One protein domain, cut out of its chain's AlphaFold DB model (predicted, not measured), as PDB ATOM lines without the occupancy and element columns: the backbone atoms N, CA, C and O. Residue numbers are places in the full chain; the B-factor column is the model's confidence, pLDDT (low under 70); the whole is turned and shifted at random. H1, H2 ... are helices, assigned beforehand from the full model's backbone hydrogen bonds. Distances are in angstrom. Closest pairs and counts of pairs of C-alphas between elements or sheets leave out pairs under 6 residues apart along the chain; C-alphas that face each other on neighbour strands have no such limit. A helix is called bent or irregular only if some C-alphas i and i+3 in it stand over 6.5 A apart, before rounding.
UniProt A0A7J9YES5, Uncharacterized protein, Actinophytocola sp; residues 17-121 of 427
ATOM      1  N   LYS A  17     180.051 174.530  85.561       91.12
ATOM      2  CA  LYS A  17     181.498 174.565  85.825       91.12
ATOM      3  C   LYS A  17     181.970 173.539  86.867       91.12
ATOM      4  O   LYS A  17     183.144 173.200  86.892       91.12
ATOM      5  N   ASP A  18     181.065 173.070  87.729       91.19
ATOM      6  CA  ASP A  18     181.381 172.191  88.862       91.19
ATOM      7  C   ASP A  18     181.020 170.719  88.569       91.19
ATOM      8  O   ASP A  18     181.268 169.838  89.394       91.19
ATOM      9  N   ARG A  19     180.447 170.422  87.390       92.44
ATOM     10  CA  ARG A  19     180.013 169.063  87.011       92.44
ATOM     11  C   ARG A  19     181.172 168.080  86.893       92.44
ATOM     12  O   ARG A  19     181.051 166.957  87.372       92.44
ATOM     13  N   ASP A  20     182.298 168.494  86.324       93.25
ATOM     14  CA  ASP A  20     183.470 167.617  86.211       93.25
ATOM     15  C   ASP A  20     184.055 167.297  87.589       93.25
ATOM     16  O   ASP A  20     184.460 166.166  87.862       93.25
ATOM     17  N   GLN A  21     184.041 168.280  88.497       90.62
ATOM     18  CA  GLN A  21     184.477 168.066  89.871       90.62
ATOM     19  C   GLN A  21     183.550 167.103  90.611       90.62
ATOM     20  O   GLN A  21     184.050 166.206  91.282       90.62
ATOM     21  N   LEU A  22     182.229 167.234  90.445       91.69
ATOM     22  CA  LEU A  22     181.266 166.268  90.972       91.69
ATOM     23  C   LEU A  22     181.612 164.845  90.524       91.69
ATOM     24  O   LEU A  22     181.694 163.957  91.365       91.69
ATOM     25  N   VAL A  23     181.838 164.630  89.225       92.69
ATOM     26  CA  VAL A  23     182.166 163.299  88.689       92.69
ATOM     27  C   VAL A  23     183.446 162.750  89.322       92.69
ATOM     28  O   VAL A  23     183.474 161.585  89.712       92.69
ATOM     29  N   ARG A  24     184.489 163.577  89.474       91.06
ATOM     30  CA  ARG A  24     185.736 163.168  90.144       91.06
ATOM     31  C   ARG A  24     185.508 162.778  91.603       91.06
ATOM     32  O   ARG A  24     185.942 161.705  92.005       91.06
ATOM     33  N   SER A  25     184.803 163.613  92.365       89.94
ATOM     34  CA  SER A  25     184.511 163.348  93.777       89.94
ATOM     35  C   SER A  25     183.661 162.090  93.952       89.94
ATOM     36  O   SER A  25     183.926 161.303  94.851       89.94
ATOM     37  N   VAL A  26     182.669 161.869  93.083       90.25
ATOM     38  CA  VAL A  26     181.824 160.664  93.111       90.25
ATOM     39  C   VAL A  26     182.643 159.404  92.852       90.25
ATOM     40  O   VAL A  26     182.459 158.435  93.573       90.25
ATOM     41  N   ARG A  27     183.555 159.414  91.870       90.50
ATOM     42  CA  ARG A  27     184.429 158.259  91.600       90.50
ATOM     43  C   ARG A  27     185.322 157.937  92.794       90.50
ATOM     44  O   ARG A  27     185.304 156.815  93.261       90.50
ATOM     45  N   GLN A  28     185.991 158.945  93.355       86.88
ATOM     46  CA  GLN A  28     186.826 158.759  94.547       86.88
ATOM     47  C   GLN A  28     186.032 158.210  95.739       86.88
ATOM     48  O   GLN A  28     186.523 157.367  96.478       86.88
ATOM     49  N   LEU A  29     184.801 158.689  95.937       85.88
ATOM     50  CA  LEU A  29     183.921 158.178  96.985       85.88
ATOM     51  C   LEU A  29     183.452 156.747  96.700       85.88
ATOM     52  O   LEU A  29     183.351 155.968  97.639       85.88
ATOM     53  N   ALA A  30     183.181 156.405  95.439       85.81
ATOM     54  CA  ALA A  30     182.825 155.048  95.039       85.81
ATOM     55  C   ALA A  30     183.982 154.077  95.316       85.81
ATOM     56  O   ALA A  30     183.764 153.073  95.988       85.81
ATOM     57  N   ASP A  31     185.211 154.440  94.934       84.62
ATOM     58  CA  ASP A  31     186.418 153.646  95.202       84.62
ATOM     59  C   ASP A  31     186.583 153.374  96.713       84.62
ATOM     60  O   ASP A  31     186.876 152.256  97.132       84.62
ATOM     61  N   LEU A  32     186.313 154.374  97.564       77.88
ATOM     62  CA  LEU A  32     186.344 154.216  99.027       77.88
ATOM     63  C   LEU A  32     185.270 153.255  99.563       77.88
ATOM     64  O   LEU A  32     185.455 152.683 100.634       77.88
ATOM     65  N   THR A  33     184.153 153.088  98.850       75.25
ATOM     66  CA  THR A  33     183.065 152.168  99.229       75.25
ATOM     67  C   THR A  33     183.212 150.759  98.654       75.25
ATOM     68  O   THR A  33     182.525 149.852  99.116       75.25
ATOM     69  N   GLU A  34     184.089 150.557  97.666       73.75
ATOM     70  CA  GLU A  34     184.382 149.235  97.088       73.75
ATOM     71  C   GLU A  34     185.324 148.398  97.975       73.75
ATOM     72  O   GLU A  34     185.386 147.173  97.853       73.75
ATOM     73  N   HIS A  35     186.018 149.041  98.915       72.44
ATOM     74  CA  HIS A  35     186.831 148.398  99.944       72.44
ATOM     75  C   HIS A  35     186.047 148.218 101.256       72.44
ATOM     76  O   HIS A  35     185.085 148.949 101.505       72.44
ATOM     77  N   PRO A  36     186.432 147.262 102.130       73.94
ATOM     78  CA  PRO A  36     185.833 147.160 103.455       73.94
ATOM     79  C   PRO A  36     185.937 148.505 104.181       73.94
ATOM     80  O   PRO A  36     187.016 149.091 104.285       73.94
ATOM     81  N   VAL A  37     184.788 148.987 104.659       72.12
ATOM     82  CA  VAL A  37     184.658 150.290 105.312       72.12
ATOM     83  C   VAL A  37     185.626 150.354 106.504       72.12
ATOM     84  O   VAL A  37     185.598 149.450 107.345       72.12
ATOM     85  N   PRO A  38     186.486 151.386 106.612       73.44
ATOM     86  CA  PRO A  38     187.434 151.491 107.716       73.44
ATOM     87  C   PRO A  38     186.724 151.446 109.082       73.44
ATOM     88  O   PRO A  38     185.693 152.105 109.234       73.44
ATOM     89  N   PRO A  39     187.280 150.782 110.117       80.56
ATOM     90  CA  PRO A  39     186.631 150.663 111.431       80.56
ATOM     91  C   PRO A  39     186.190 152.004 112.040       80.56
ATOM     92  O   PRO A  39     185.102 152.120 112.597       80.56
ATOM     93  N   ARG A  40     186.985 153.064 111.832       78.12
ATOM     94  CA  ARG A  40     186.683 154.428 112.303       78.12
ATOM     95  C   ARG A  40     185.389 155.015 111.721       78.12
ATOM     96  O   ARG A  40     184.776 155.887 112.333       78.12
ATOM     97  N   TRP A  41     184.975 154.590 110.527       78.56
ATOM     98  CA  TRP A  41     183.724 155.044 109.911       78.56
ATOM     99  C   TRP A  41     182.511 154.373 110.563       78.56
ATOM    100  O   TRP A  41     181.492 155.032 110.777       78.56
ATOM    101  N   GLU A  42     182.644 153.099 110.939       81.88
ATOM    102  CA  GLU A  42     181.610 152.375 111.684       81.88
ATOM    103  C   GLU A  42     181.429 152.975 113.086       81.88
ATOM    104  O   GLU A  42     180.309 153.278 113.497       81.88
ATOM    105  N   GLU A  43     182.527 153.277 113.783       83.38
ATOM    106  CA  GLU A  43     182.496 153.995 115.067       83.38
ATOM    107  C   GLU A  43     181.766 155.344 114.950       83.38
ATOM    108  O   GLU A  43     180.857 155.651 115.732       83.38
ATOM    109  N   ALA A  44     182.098 156.140 113.927       81.44
ATOM    110  CA  ALA A  44     181.444 157.421 113.669       81.44
ATOM    111  C   ALA A  44     179.939 157.267 113.377       81.44
ATOM    112  O   ALA A  44     179.121 158.091 113.813       81.44
ATOM    113  N   PHE A  45     179.548 156.205 112.665       82.69
ATOM    114  CA  PHE A  45     178.149 155.885 112.407       82.69
ATOM    115  C   PHE A  45     177.397 155.519 113.692       82.69
ATOM    116  O   PHE A  45     176.320 156.072 113.942       82.69
ATOM    117  N   GLN A  46     177.974 154.677 114.551       85.94
ATOM    118  CA  GLN A  46     177.360 154.312 115.832       85.94
ATOM    119  C   GLN A  46     177.194 155.529 116.752       85.94
ATOM    120  O   GLN A  46     176.121 155.720 117.332       85.94
ATOM    121  N   LEU A  47     178.175 156.438 116.799       85.12
ATOM    122  CA  LEU A  47     178.055 157.710 117.527       85.12
ATOM    123  C   LEU A  47     176.903 158.583 116.999       85.12
ATOM    124  O   LEU A  47     176.162 159.212 117.764       85.12
ATOM    125  N   LYS A  48     176.719 158.633 115.676       84.25
ATOM    126  CA  LYS A  48     175.614 159.366 115.039       84.25
ATOM    127  C   LYS A  48     174.260 158.732 115.367       84.25
ATOM    128  O   LYS A  48     173.316 159.462 115.681       84.25
ATOM    129  N   ARG A  49     174.178 157.399 115.348       87.94
ATOM    130  CA  ARG A  49     172.987 156.630 115.729       87.94
ATOM    131  C   ARG A  49     172.617 156.856 117.196       87.94
ATOM    132  O   ARG A  49     171.454 157.149 117.472       87.94
ATOM    133  N   ALA A  50     173.590 156.831 118.109       87.94
ATOM    134  CA  ALA A  50     173.386 157.150 119.525       87.94
ATOM    135  C   ALA A  50     172.832 158.573 119.707       87.94
ATOM    136  O   ALA A  50     171.824 158.784 120.380       87.94
ATOM    137  N   ARG A  51     173.392 159.561 118.998       87.50
ATOM    138  CA  ARG A  51     172.879 160.941 119.025       87.50
ATOM    139  C   ARG A  51     171.428 161.045 118.545       87.50
ATOM    140  O   ARG A  51     170.652 161.824 119.100       87.50
ATOM    141  N   TRP A  52     171.051 160.300 117.505       87.69
ATOM    142  CA  TRP A  52     169.664 160.259 117.041       87.69
ATOM    143  C   TRP A  52     168.729 159.601 118.046       87.69
ATOM    144  O   TRP A  52     167.651 160.152 118.267       87.69
ATOM    145  N   ARG A  53     169.144 158.482 118.654       90.75
ATOM    146  CA  ARG A  53     168.414 157.820 119.742       90.75
ATOM    147  C   ARG A  53     168.111 158.818 120.853       90.75
ATOM    148  O   ARG A  53     166.942 159.077 121.101       90.75
ATOM    149  N   ARG A  54     169.133 159.477 121.409       88.81
ATOM    150  CA  ARG A  54     168.975 160.491 122.470       88.81
ATOM    151  C   ARG A  54     168.011 161.608 122.077       88.81
ATOM    152  O   ARG A  54     167.187 162.029 122.877       88.81
ATOM    153  N   GLY A  55     168.087 162.084 120.831       87.00
ATOM    154  CA  GLY A  55     167.173 163.110 120.323       87.00
ATOM    155  C   GLY A  55     165.714 162.651 120.220       87.00
ATOM    156  O   GLY A  55     164.816 163.472 120.393       87.00
ATOM    157  N   LEU A  56     165.473 161.368 119.937       87.44
ATOM    158  CA  LEU A  56     164.134 160.772 119.943       87.44
ATOM    159  C   LEU A  56     163.637 160.548 121.376       87.44
ATOM    160  O   LEU A  56     162.524 160.967 121.672       87.44
ATOM    161  N   THR A  57     164.482 160.027 122.272       86.69
ATOM    162  CA  THR A  57     164.182 159.897 123.710       86.69
ATOM    163  C   THR A  57     163.791 161.243 124.319       86.69
ATOM    164  O   THR A  57     162.770 161.374 124.978       86.69
ATOM    165  N   LEU A  58     164.560 162.301 124.049       85.56
ATOM    166  CA  LEU A  58     164.244 163.635 124.557       85.56
ATOM    167  C   LEU A  58     162.882 164.131 124.043       85.56
ATOM    168  O   LEU A  58     162.136 164.776 124.774       85.56
ATOM    169  N   LYS A  59     162.555 163.830 122.781       83.44
ATOM    170  CA  LYS A  59     161.288 164.226 122.160       83.44
ATOM    171  C   LYS A  59     160.099 163.495 122.790       83.44
ATOM    172  O   LYS A  59     159.076 164.140 122.982       83.44
ATOM    173  N   SER A  60     160.224 162.206 123.108       81.19
ATOM    174  CA  SER A  60     159.152 161.444 123.765       81.19
ATOM    175  C   SER A  60     158.931 161.873 125.220       81.19
ATOM    176  O   SER A  60     157.810 161.803 125.711       81.19
ATOM    177  N   LEU A  61     159.970 162.390 125.881       79.31
ATOM    178  CA  LEU A  61     159.892 162.951 127.234       79.31
ATOM    179  C   LEU A  61     159.400 164.406 127.287       79.31
ATOM    180  O   LEU A  61     159.092 164.903 128.367       79.31
ATOM    181  N   THR A  62     159.374 165.117 126.155       77.56
ATOM    182  CA  THR A  62     158.978 166.531 126.131       77.56
ATOM    183  C   THR A  62     157.461 166.636 126.290       77.56
ATOM    184  O   THR A  62     156.715 166.163 125.431       77.56
ATOM    185  N   THR A  63     156.997 167.279 127.366       68.19
ATOM    186  CA  THR A  63     155.561 167.485 127.612       68.19
ATOM    187  C   THR A  63     154.954 168.479 126.608       68.19
ATOM    188  O   THR A  63     155.689 169.232 125.957       68.19
ATOM    189  N   PRO A  64     153.615 168.542 126.466       65.25
ATOM    190  CA  PRO A  64     152.952 169.542 125.628       65.25
ATOM    191  C   PRO A  64     153.305 170.992 125.999       65.25
ATOM    192  O   PRO A  64     153.306 171.856 125.120       65.25
ATOM    193  N   GLU A  65     153.652 171.268 127.264       67.62
ATOM    194  CA  GLU A  65     154.142 172.583 127.705       67.62
ATOM    195  C   GLU A  65     155.596 172.880 127.286       67.62
ATOM    196  O   GLU A  65     156.068 174.008 127.440       67.62
ATOM    197  N   GLY A  66     156.304 171.908 126.701       61.06
ATOM    198  CA  GLY A  66     157.662 172.069 126.183       61.06
ATOM    199  C   GLY A  66     158.755 172.017 127.250       61.06
ATOM    200  O   GLY A  66     159.873 172.469 126.980       61.06
ATOM    201  N   GLU A  67     158.464 171.489 128.441       60.56
ATOM    202  CA  GLU A  67     159.497 171.226 129.438       60.56
ATOM    203  C   GLU A  67     160.385 170.075 128.967       60.56
ATOM    204  O   GLU A  67     159.925 168.991 128.609       60.56
ATOM    205  N   VAL A  68     161.687 170.345 128.933       63.25
ATOM    206  CA  VAL A  68     162.707 169.355 128.609       63.25
ATOM    207  C   VAL A  68     163.326 168.920 129.932       63.25
ATOM    208  O   VAL A  68     163.950 169.764 130.585       63.25
ATOM    209  N   PRO A  69     163.194 167.648 130.343       65.50
ATOM    210  CA  PRO A  69     163.910 167.169 131.512       65.50
ATOM    211  C   PRO A  69     165.418 167.318 131.278       65.50
ATOM    212  O   PRO A  69     165.939 166.975 130.213       65.50
ATOM    213  N   VAL A  70     166.123 167.883 132.261       61.78
ATOM    214  CA  VAL A  70     167.586 167.928 132.251       61.78
ATOM    215  C   VAL A  70     168.064 166.510 132.535       61.78
ATOM    216  O   VAL A  70     168.092 166.102 133.689       61.78
ATOM    217  N   ALA A  71     168.383 165.772 131.476       71.44
ATOM    218  CA  ALA A  71     168.935 164.427 131.549       71.44
ATOM    219  C   ALA A  71     170.359 164.411 130.974       71.44
ATOM    220  O   ALA A  71     170.636 165.075 129.964       71.44
ATOM    221  N   THR A  72     171.267 163.678 131.616       82.88
ATOM    222  CA  THR A  72     172.621 163.435 131.097       82.88
ATOM    223  C   THR A  72     172.572 162.534 129.859       82.88
ATOM    224  O   THR A  72     171.557 161.907 129.550       82.88
ATOM    225  N   GLU A  73     173.669 162.471 129.097       82.56
ATOM    226  CA  GLU A  73     173.731 161.584 127.927       82.56
ATOM    227  C   GLU A  73     173.565 160.103 128.313       82.56
ATOM    228  O   GLU A  73     172.896 159.364 127.597       82.56
ATOM    229  N   GLU A  74     174.114 159.703 129.462       84.06
ATOM    230  CA  GLU A  74     174.030 158.344 130.012       84.06
ATOM    231  C   GLU A  74     172.604 157.994 130.454       84.06
ATOM    232  O   GLU A  74     172.103 156.913 130.144       84.06
ATOM    233  N   GLU A  75     171.916 158.933 131.111       84.31
ATOM    234  CA  GLU A  75     170.511 158.775 131.498       84.31
ATOM    235  C   GLU A  75     169.611 158.598 130.269       84.31
ATOM    236  O   GLU A  75     168.747 157.724 130.249       84.31
ATOM    237  N   LEU A  76     169.838 159.384 129.210       84.94
ATOM    238  CA  LEU A  76     169.069 159.279 127.965       84.94
ATOM    239  C   LEU A  76     169.315 157.963 127.218       84.94
ATOM    240  O   LEU A  76     168.398 157.456 126.566       84.94
ATOM    241  N   ASP A  77     170.532 157.423 127.279       86.38
ATOM    242  CA  ASP A  77     170.872 156.159 126.625       86.38
ATOM    243  C   ASP A  77     170.246 154.952 127.335       86.38
ATOM    244  O   ASP A  77     169.816 154.010 126.661       86.38
ATOM    245  N   ALA A  78     170.140 155.006 128.668       87.00
ATOM    246  CA  ALA A  78     169.565 153.949 129.500       87.00
ATOM    247  C   ALA A  78     168.039 153.800 129.347       87.00
ATOM    248  O   ALA A  78     167.490 152.726 129.600       87.00
ATOM    249  N   LEU A  79     167.341 154.856 128.921       87.19
ATOM    250  CA  LEU A  79     165.889 154.825 128.753       87.19
ATOM    251  C   LEU A  79     165.470 154.015 127.509       87.19
ATOM    252  O   LEU A  79     166.105 154.116 126.448       87.19
ATOM    253  N   PRO A  80     164.385 153.220 127.598       87.50
ATOM    254  CA  PRO A  80     163.824 152.543 126.437       87.50
ATOM    255  C   PRO A  80     163.193 153.558 125.476       87.50
ATOM    256  O   PRO A  80     162.605 154.555 125.893       87.50
ATOM    257  N   LEU A  81     163.303 153.286 124.174       88.12
ATOM    258  CA  LEU A  81     162.523 154.002 123.168       88.12
ATOM    259  C   LEU A  81     161.119 153.400 123.107       88.12
ATOM    260  O   LEU A  81     160.975 152.178 123.151       88.12
ATOM    261  N   ASP A  82     160.110 154.250 122.949       89.00
ATOM    262  CA  ASP A  82     158.784 153.809 122.528       89.00
ATOM    263  C   ASP A  82     158.834 153.197 121.113       89.00
ATOM    264  O   ASP A  82     159.787 153.406 120.354       89.00
ATOM    265  N   GLU A  83     157.807 152.427 120.758       88.56
ATOM    266  CA  GLU A  83     157.756 151.668 119.504       88.56
ATOM    267  C   GLU A  83     157.856 152.568 118.257       88.56
ATOM    268  O   GLU A  83     158.573 152.243 117.307       88.56
ATOM    269  N   GLU A  84     157.220 153.745 118.274       86.31
ATOM    270  CA  GLU A  84     157.257 154.705 117.165       86.31
ATOM    271  C   GLU A  84     158.665 155.300 116.993       86.31
ATOM    272  O   GLU A  84     159.204 155.366 115.879       86.31
ATOM    273  N   SER A  85     159.301 155.702 118.095       88.06
ATOM    274  CA  SER A  85     160.673 156.210 118.102       88.06
ATOM    275  C   SER A  85     161.687 155.142 117.693       88.06
ATOM    276  O   SER A  85     162.621 155.444 116.943       88.06
ATOM    277  N   ALA A  86     161.510 153.893 118.131       90.00
ATOM    278  CA  ALA A  86     162.354 152.769 117.735       90.00
ATOM    279  C   ALA A  86     162.264 152.515 116.222       90.00
ATOM    280  O   ALA A  86     163.293 152.517 115.537       90.00
ATOM    281  N   ARG A  87     161.040 152.430 115.681       86.88
ATOM    282  CA  ARG A  87     160.785 152.303 114.237       86.88
ATOM    283  C   ARG A  87     161.384 153.474 113.457       86.88
ATOM    284  O   ARG A  87     162.014 153.289 112.418       86.88
ATOM    285  N   THR A  88     161.259 154.694 113.980       85.25
ATOM    286  CA  THR A  88     161.851 155.900 113.379       85.25
ATOM    287  C   THR A  88     163.380 155.845 113.350       85.25
ATOM    288  O   THR A  88     163.992 156.249 112.357       85.25
ATOM    289  N   LEU A  89     164.024 155.376 114.422       88.38
ATOM    290  CA  LEU A  89     165.480 155.235 114.480       88.38
ATOM    291  C   LEU A  89     165.976 154.213 113.454       88.38
ATOM    292  O   LEU A  89     166.956 154.479 112.760       88.38
ATOM    293  N   GLU A  90     165.296 153.076 113.332       88.19
ATOM    294  CA  GLU A  90     165.630 152.026 112.368       88.19
ATOM    295  C   GLU A  90     165.476 152.508 110.919       88.19
ATOM    296  O   GLU A  90     166.403 152.369 110.115       88.19
ATOM    297  N   LEU A  91     164.370 153.191 110.609       82.94
ATOM    298  CA  LEU A  91     164.157 153.824 109.305       82.94
ATOM    299  C   LEU A  91     165.244 154.861 108.986       82.94
ATOM    300  O   LEU A  91     165.763 154.897 107.874       82.94
ATOM    301  N   ARG A  92     165.644 155.697 109.954       83.44
ATOM    302  CA  ARG A  92     166.740 156.667 109.753       83.44
ATOM    303  C   ARG A  92     168.086 155.990 109.526       83.44
ATOM    304  O   ARG A  92     168.875 156.484 108.726       83.44
ATOM    305  N   THR A  93     168.349 154.904 110.245       84.50
ATOM    306  CA  THR A  93     169.607 154.150 110.188       84.50
ATOM    307  C   THR A  93     169.749 153.473 108.825       84.50
ATOM    308  O   THR A  93     170.733 153.714 108.130       84.50
ATOM    309  N   SER A  94     168.728 152.725 108.401       81.75
ATOM    310  CA  SER A  94     168.682 152.059 107.091       81.75
ATOM    311  C   SER A  94     168.743 153.056 105.931       81.75
ATOM    312  O   SER A  94     169.559 152.896 105.025       81.75
ATOM    313  N   ALA A  95     167.964 154.141 105.997       78.44
ATOM    314  CA  ALA A  95     167.988 155.174 104.968       78.44
ATOM    315  C   ALA A  95     169.355 155.866 104.858       78.44
ATOM    316  O   ALA A  95     169.753 156.227 103.758       78.44
ATOM    317  N   ASN A  96     170.091 156.064 105.963       77.12
ATOM    318  CA  ASN A  96     171.401 156.725 105.904       77.12
ATOM    319  C   ASN A  96     172.450 155.893 105.171       77.12
ATOM    320  O   ASN A  96     173.262 156.469 104.457       77.12
ATOM    321  N   LEU A  97     172.413 154.568 105.338       72.50
ATOM    322  CA  LEU A  97     173.338 153.645 104.675       72.50
ATOM    323  C   LEU A  97     173.144 153.621 103.153       72.50
ATOM    324  O   LEU A  97     174.076 153.323 102.419       72.50
ATOM    325  N   GLN A  98     171.944 153.958 102.683       74.38
ATOM    326  CA  GLN A  98     171.594 153.970 101.262       74.38
ATOM    327  C   GLN A  98     171.609 155.381 100.648       74.38
ATOM    328  O   GLN A  98     171.425 155.540  99.441       74.38
ATOM    329  N   ASP A  99     171.808 156.426 101.456       77.94
ATOM    330  CA  ASP A  99     171.724 157.811 100.999       77.94
ATOM    331  C   ASP A  99     173.062 158.295 100.428       77.94
ATOM    332  O   ASP A  99     173.936 158.789 101.144       77.94
ATOM    333  N   ALA A 100     173.202 158.205  99.107       82.06
ATOM    334  CA  ALA A 100     174.385 158.688  98.403       82.06
ATOM    335  C   ALA A 100     174.541 160.223  98.455       82.06
ATOM    336  O   ALA A 100     175.642 160.742  98.286       82.06
ATOM    337  N   LEU A 101     173.472 160.993  98.690       83.88
ATOM    338  CA  LEU A 101     173.511 162.454  98.543       83.88
ATOM    339  C   LEU A 101     174.340 163.177  99.620       83.88
ATOM    340  O   LEU A 101     175.117 164.062  99.257       83.88
ATOM    341  N   PRO A 102     174.237 162.848 100.923       80.81
ATOM    342  CA  PRO A 102     175.157 163.334 101.943       80.81
ATOM    343  C   PRO A 102     176.614 162.983 101.642       80.81
ATOM    344  O   PRO A 102     177.479 163.825 101.863       80.81
ATOM    345  N   LEU A 103     176.881 161.787 101.107       81.44
ATOM    346  CA  LEU A 103     178.234 161.362 100.746       81.44
ATOM    347  C   LEU A 103     178.786 162.234  99.611       81.44
ATOM    348  O   LEU A 103     179.868 162.806  99.728       81.44
ATOM    349  N   ILE A 104     177.987 162.449  98.564       87.12
ATOM    350  CA  ILE A 104     178.306 163.373  97.468       87.12
ATOM    351  C   ILE A 104     178.544 164.792  97.996       87.12
ATOM    352  O   ILE A 104     179.491 165.455  97.577       87.12
ATOM    353  N   LEU A 105     177.711 165.268  98.926       87.81
ATOM    354  CA  LEU A 105     177.859 166.593  99.525       87.81
ATOM    355  C   LEU A 105     179.201 166.729 100.254       87.81
ATOM    356  O   LEU A 105     179.881 167.733 100.060       87.81
ATOM    357  N   VAL A 106     179.607 165.723 101.036       84.69
ATOM    358  CA  VAL A 106     180.939 165.675 101.667       84.69
ATOM    359  C   VAL A 106     182.035 165.728 100.603       84.69
ATOM    360  O   VAL A 106     182.945 166.553 100.709       84.69
ATOM    361  N   GLY A 107     181.893 164.935  99.536       87.19
ATOM    362  CA  GLY A 107     182.787 164.938  98.378       87.19
ATOM    363  C   GLY A 107     183.004 166.328  97.788       87.19
ATOM    364  O   GLY A 107     184.139 166.775  97.606       87.19
ATOM    365  N   LEU A 108     181.907 167.042  97.541       88.94
ATOM    366  CA  LEU A 108     181.912 168.393  96.988       88.94
ATOM    367  C   LEU A 108     182.533 169.415  97.952       88.94
ATOM    368  O   LEU A 108     183.385 170.196  97.525       88.94
ATOM    369  N   VAL A 109     182.161 169.389  99.241       86.38
ATOM    370  CA  VAL A 109     182.728 170.284 100.271       86.38
ATOM    371  C   VAL A 109     184.246 170.122 100.329       86.38
ATOM    372  O   VAL A 109     184.985 171.104 100.241       86.38
ATOM    373  N   ARG A 110     184.717 168.878 100.446       86.44
ATOM    374  CA  ARG A 110     186.141 168.555 100.588       86.44
ATOM    375  C   ARG A 110     186.929 168.767  99.300       86.44
ATOM    376  O   ARG A 110     188.122 169.024  99.342       86.44
ATOM    377  N   SER A 111     186.251 168.812  98.158       85.88
ATOM    378  CA  SER A 111     186.850 169.200  96.875       85.88
ATOM    379  C   SER A 111     186.833 170.712  96.608       85.88
ATOM    380  O   SER A 111     187.067 171.137  95.479       85.88
ATOM    381  N   ARG A 112     186.544 171.542  97.625       81.94
ATOM    382  CA  ARG A 112     186.422 173.012  97.536       81.94
ATOM    383  C   ARG A 112     185.341 173.516  96.573       81.94
ATOM    384  O   ARG A 112     185.379 174.679  96.160       81.94
ATOM    385  N   VAL A 113     184.344 172.697  96.245       85.75
ATOM    386  CA  VAL A 113     183.186 173.189  95.493       85.75
ATOM    387  C   VAL A 113     182.399 174.129  96.401       85.75
ATOM    388  O   VAL A 113     182.049 173.789  97.534       85.75
ATOM    389  N   HIS A 114     182.136 175.345  95.920       81.38
ATOM    390  CA  HIS A 114     181.405 176.328  96.706       81.38
ATOM    391  C   HIS A 114     179.935 175.924  96.816       81.38
ATOM    392  O   HIS A 114     179.184 175.970  95.843       81.38
ATOM    393  N   LEU A 115     179.520 175.565  98.026       81.19
ATOM    394  CA  LEU A 115     178.158 175.147  98.315       81.19
ATOM    395  C   LEU A 115     177.407 176.264  99.031       81.19
ATOM    396  O   LEU A 115     177.918 176.909  99.948       81.19
ATOM    397  N   THR A 116     176.160 176.466  98.621       78.00
ATOM    398  CA  THR A 116     175.240 177.388  99.279       78.00
ATOM    399  C   THR A 116     173.940 176.672  99.594       78.00
ATOM    400  O   THR A 116     173.449 175.862  98.806       78.00
ATOM    401  N   ASN A 117     173.366 176.975 100.755       80.62
ATOM    402  CA  ASN A 117     172.072 176.432 101.132       80.62
ATOM    403  C   ASN A 117     170.971 177.205 100.406       80.62
ATOM    404  O   ASN A 117     170.856 178.423 100.547       80.62
ATOM    405  N   SER A 118     170.123 176.484  99.673       76.31
ATOM    406  CA  SER A 118     168.892 177.044  99.124       76.31
ATOM    407  C   SER A 118     167.743 176.767 100.082       76.31
ATOM    408  O   SER A 118     167.329 175.624 100.262       76.31
ATOM    409  N   TYR A 119     167.215 177.816 100.702       73.06
ATOM    410  CA  TYR A 119     166.033 177.700 101.546       73.06
ATOM    411  C   TYR A 119     164.786 177.626 100.667       73.06
ATOM    412  O   TYR A 119     164.538 178.527  99.864       73.06
ATOM    413  N   LEU A 120     163.952 176.606 100.883       73.88
ATOM    414  CA  LEU A 120     162.639 176.460 100.238       73.88
ATOM    415  C   LEU A 120     161.609 177.483 100.755       73.88
ATOM    416  O   LEU A 120     160.443 177.441 100.382       73.88
ATOM    417  N   ARG A 121     162.048 178.453 101.568       77.31
ATOM    418  CA  ARG A 121     161.215 179.471 102.213       77.31
ATOM    419  C   ARG A 121     160.084 178.788 102.987       77.31
ATOM    420  O   ARG A 121     160.364 177.995 103.877       77.31
TER     421      ARG A 121
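AT A GLANCE: This is residues 17 to 121 of the 427 residues of an uncharacterized protein of Actinophytocola sp (UniProt A0A7J9YES5). Two long helices, H1 and H2, form an open V whose joined end sticks out at residues 31 to 44; H4 folds back beside H2, and H5 crosses H1. Little H3 sits on the later part of H2, and residues 116 to 121 stick out as a tail. The printed part has 105 residues, with five named helices, H1 to H5 in chain order, and no named strand: the class is all helix. It is loose, with a radius of gyration of the C-alphas of 18.1 A and spans of 50 by 39 by 22 A.

HOW THE PARTS SIT: Begin with H1, residues 17 to 34, and look at its residues 21 to 29, which alone touch H5, residues 100 to 110. Their closest C-alphas, Ser 25 and Gly 107, are 5.2 A apart, at a steep tilt of 64 degrees, opposite ways. H1 is apart from H2, residues 39 to 61. Residues 50 to 58 of H2 alone touch H3, residues 73 to 78, about perpendicular at 80 degrees; the closest C-alphas, Arg 54 and Leu 76, are 5.6 A apart. H2 touches H4, residues 83 to 98, at a shallow tilt of 29 degrees, opposite ways, with the closest C-alphas, Leu 56 and Ser 85, 6.0 A apart. H4 and H5 meet only through their link. In H2, H3 and H5 every O i to N i+4 pair is within hydrogen-bond range; in H1 it is 13 of 14, in H4 11 of 12.

IN THESE COORDINATES: Find C-alpha 17 at (181.498, 174.565, 85.825), where H1 begins its 27.9 A; it is irregular, with C-alphas 17 and 20 7.2 A apart. From C-alpha 39 at (186.631, 150.663, 111.431), H2 runs 33.4 A. H3 spans 8.8 A, H4 23.0 A, and H5 15.5 A to C-alpha 110 at (186.141, 168.555, 100.588).

THE WHOLE: The C-alphas farthest apart, Asp 20 and Glu 65, are 51.1 A apart. The printed part has no cut. The link from H2 to H3 is long, the others tight. Look at residues 63 to 70 for pLDDT under 70.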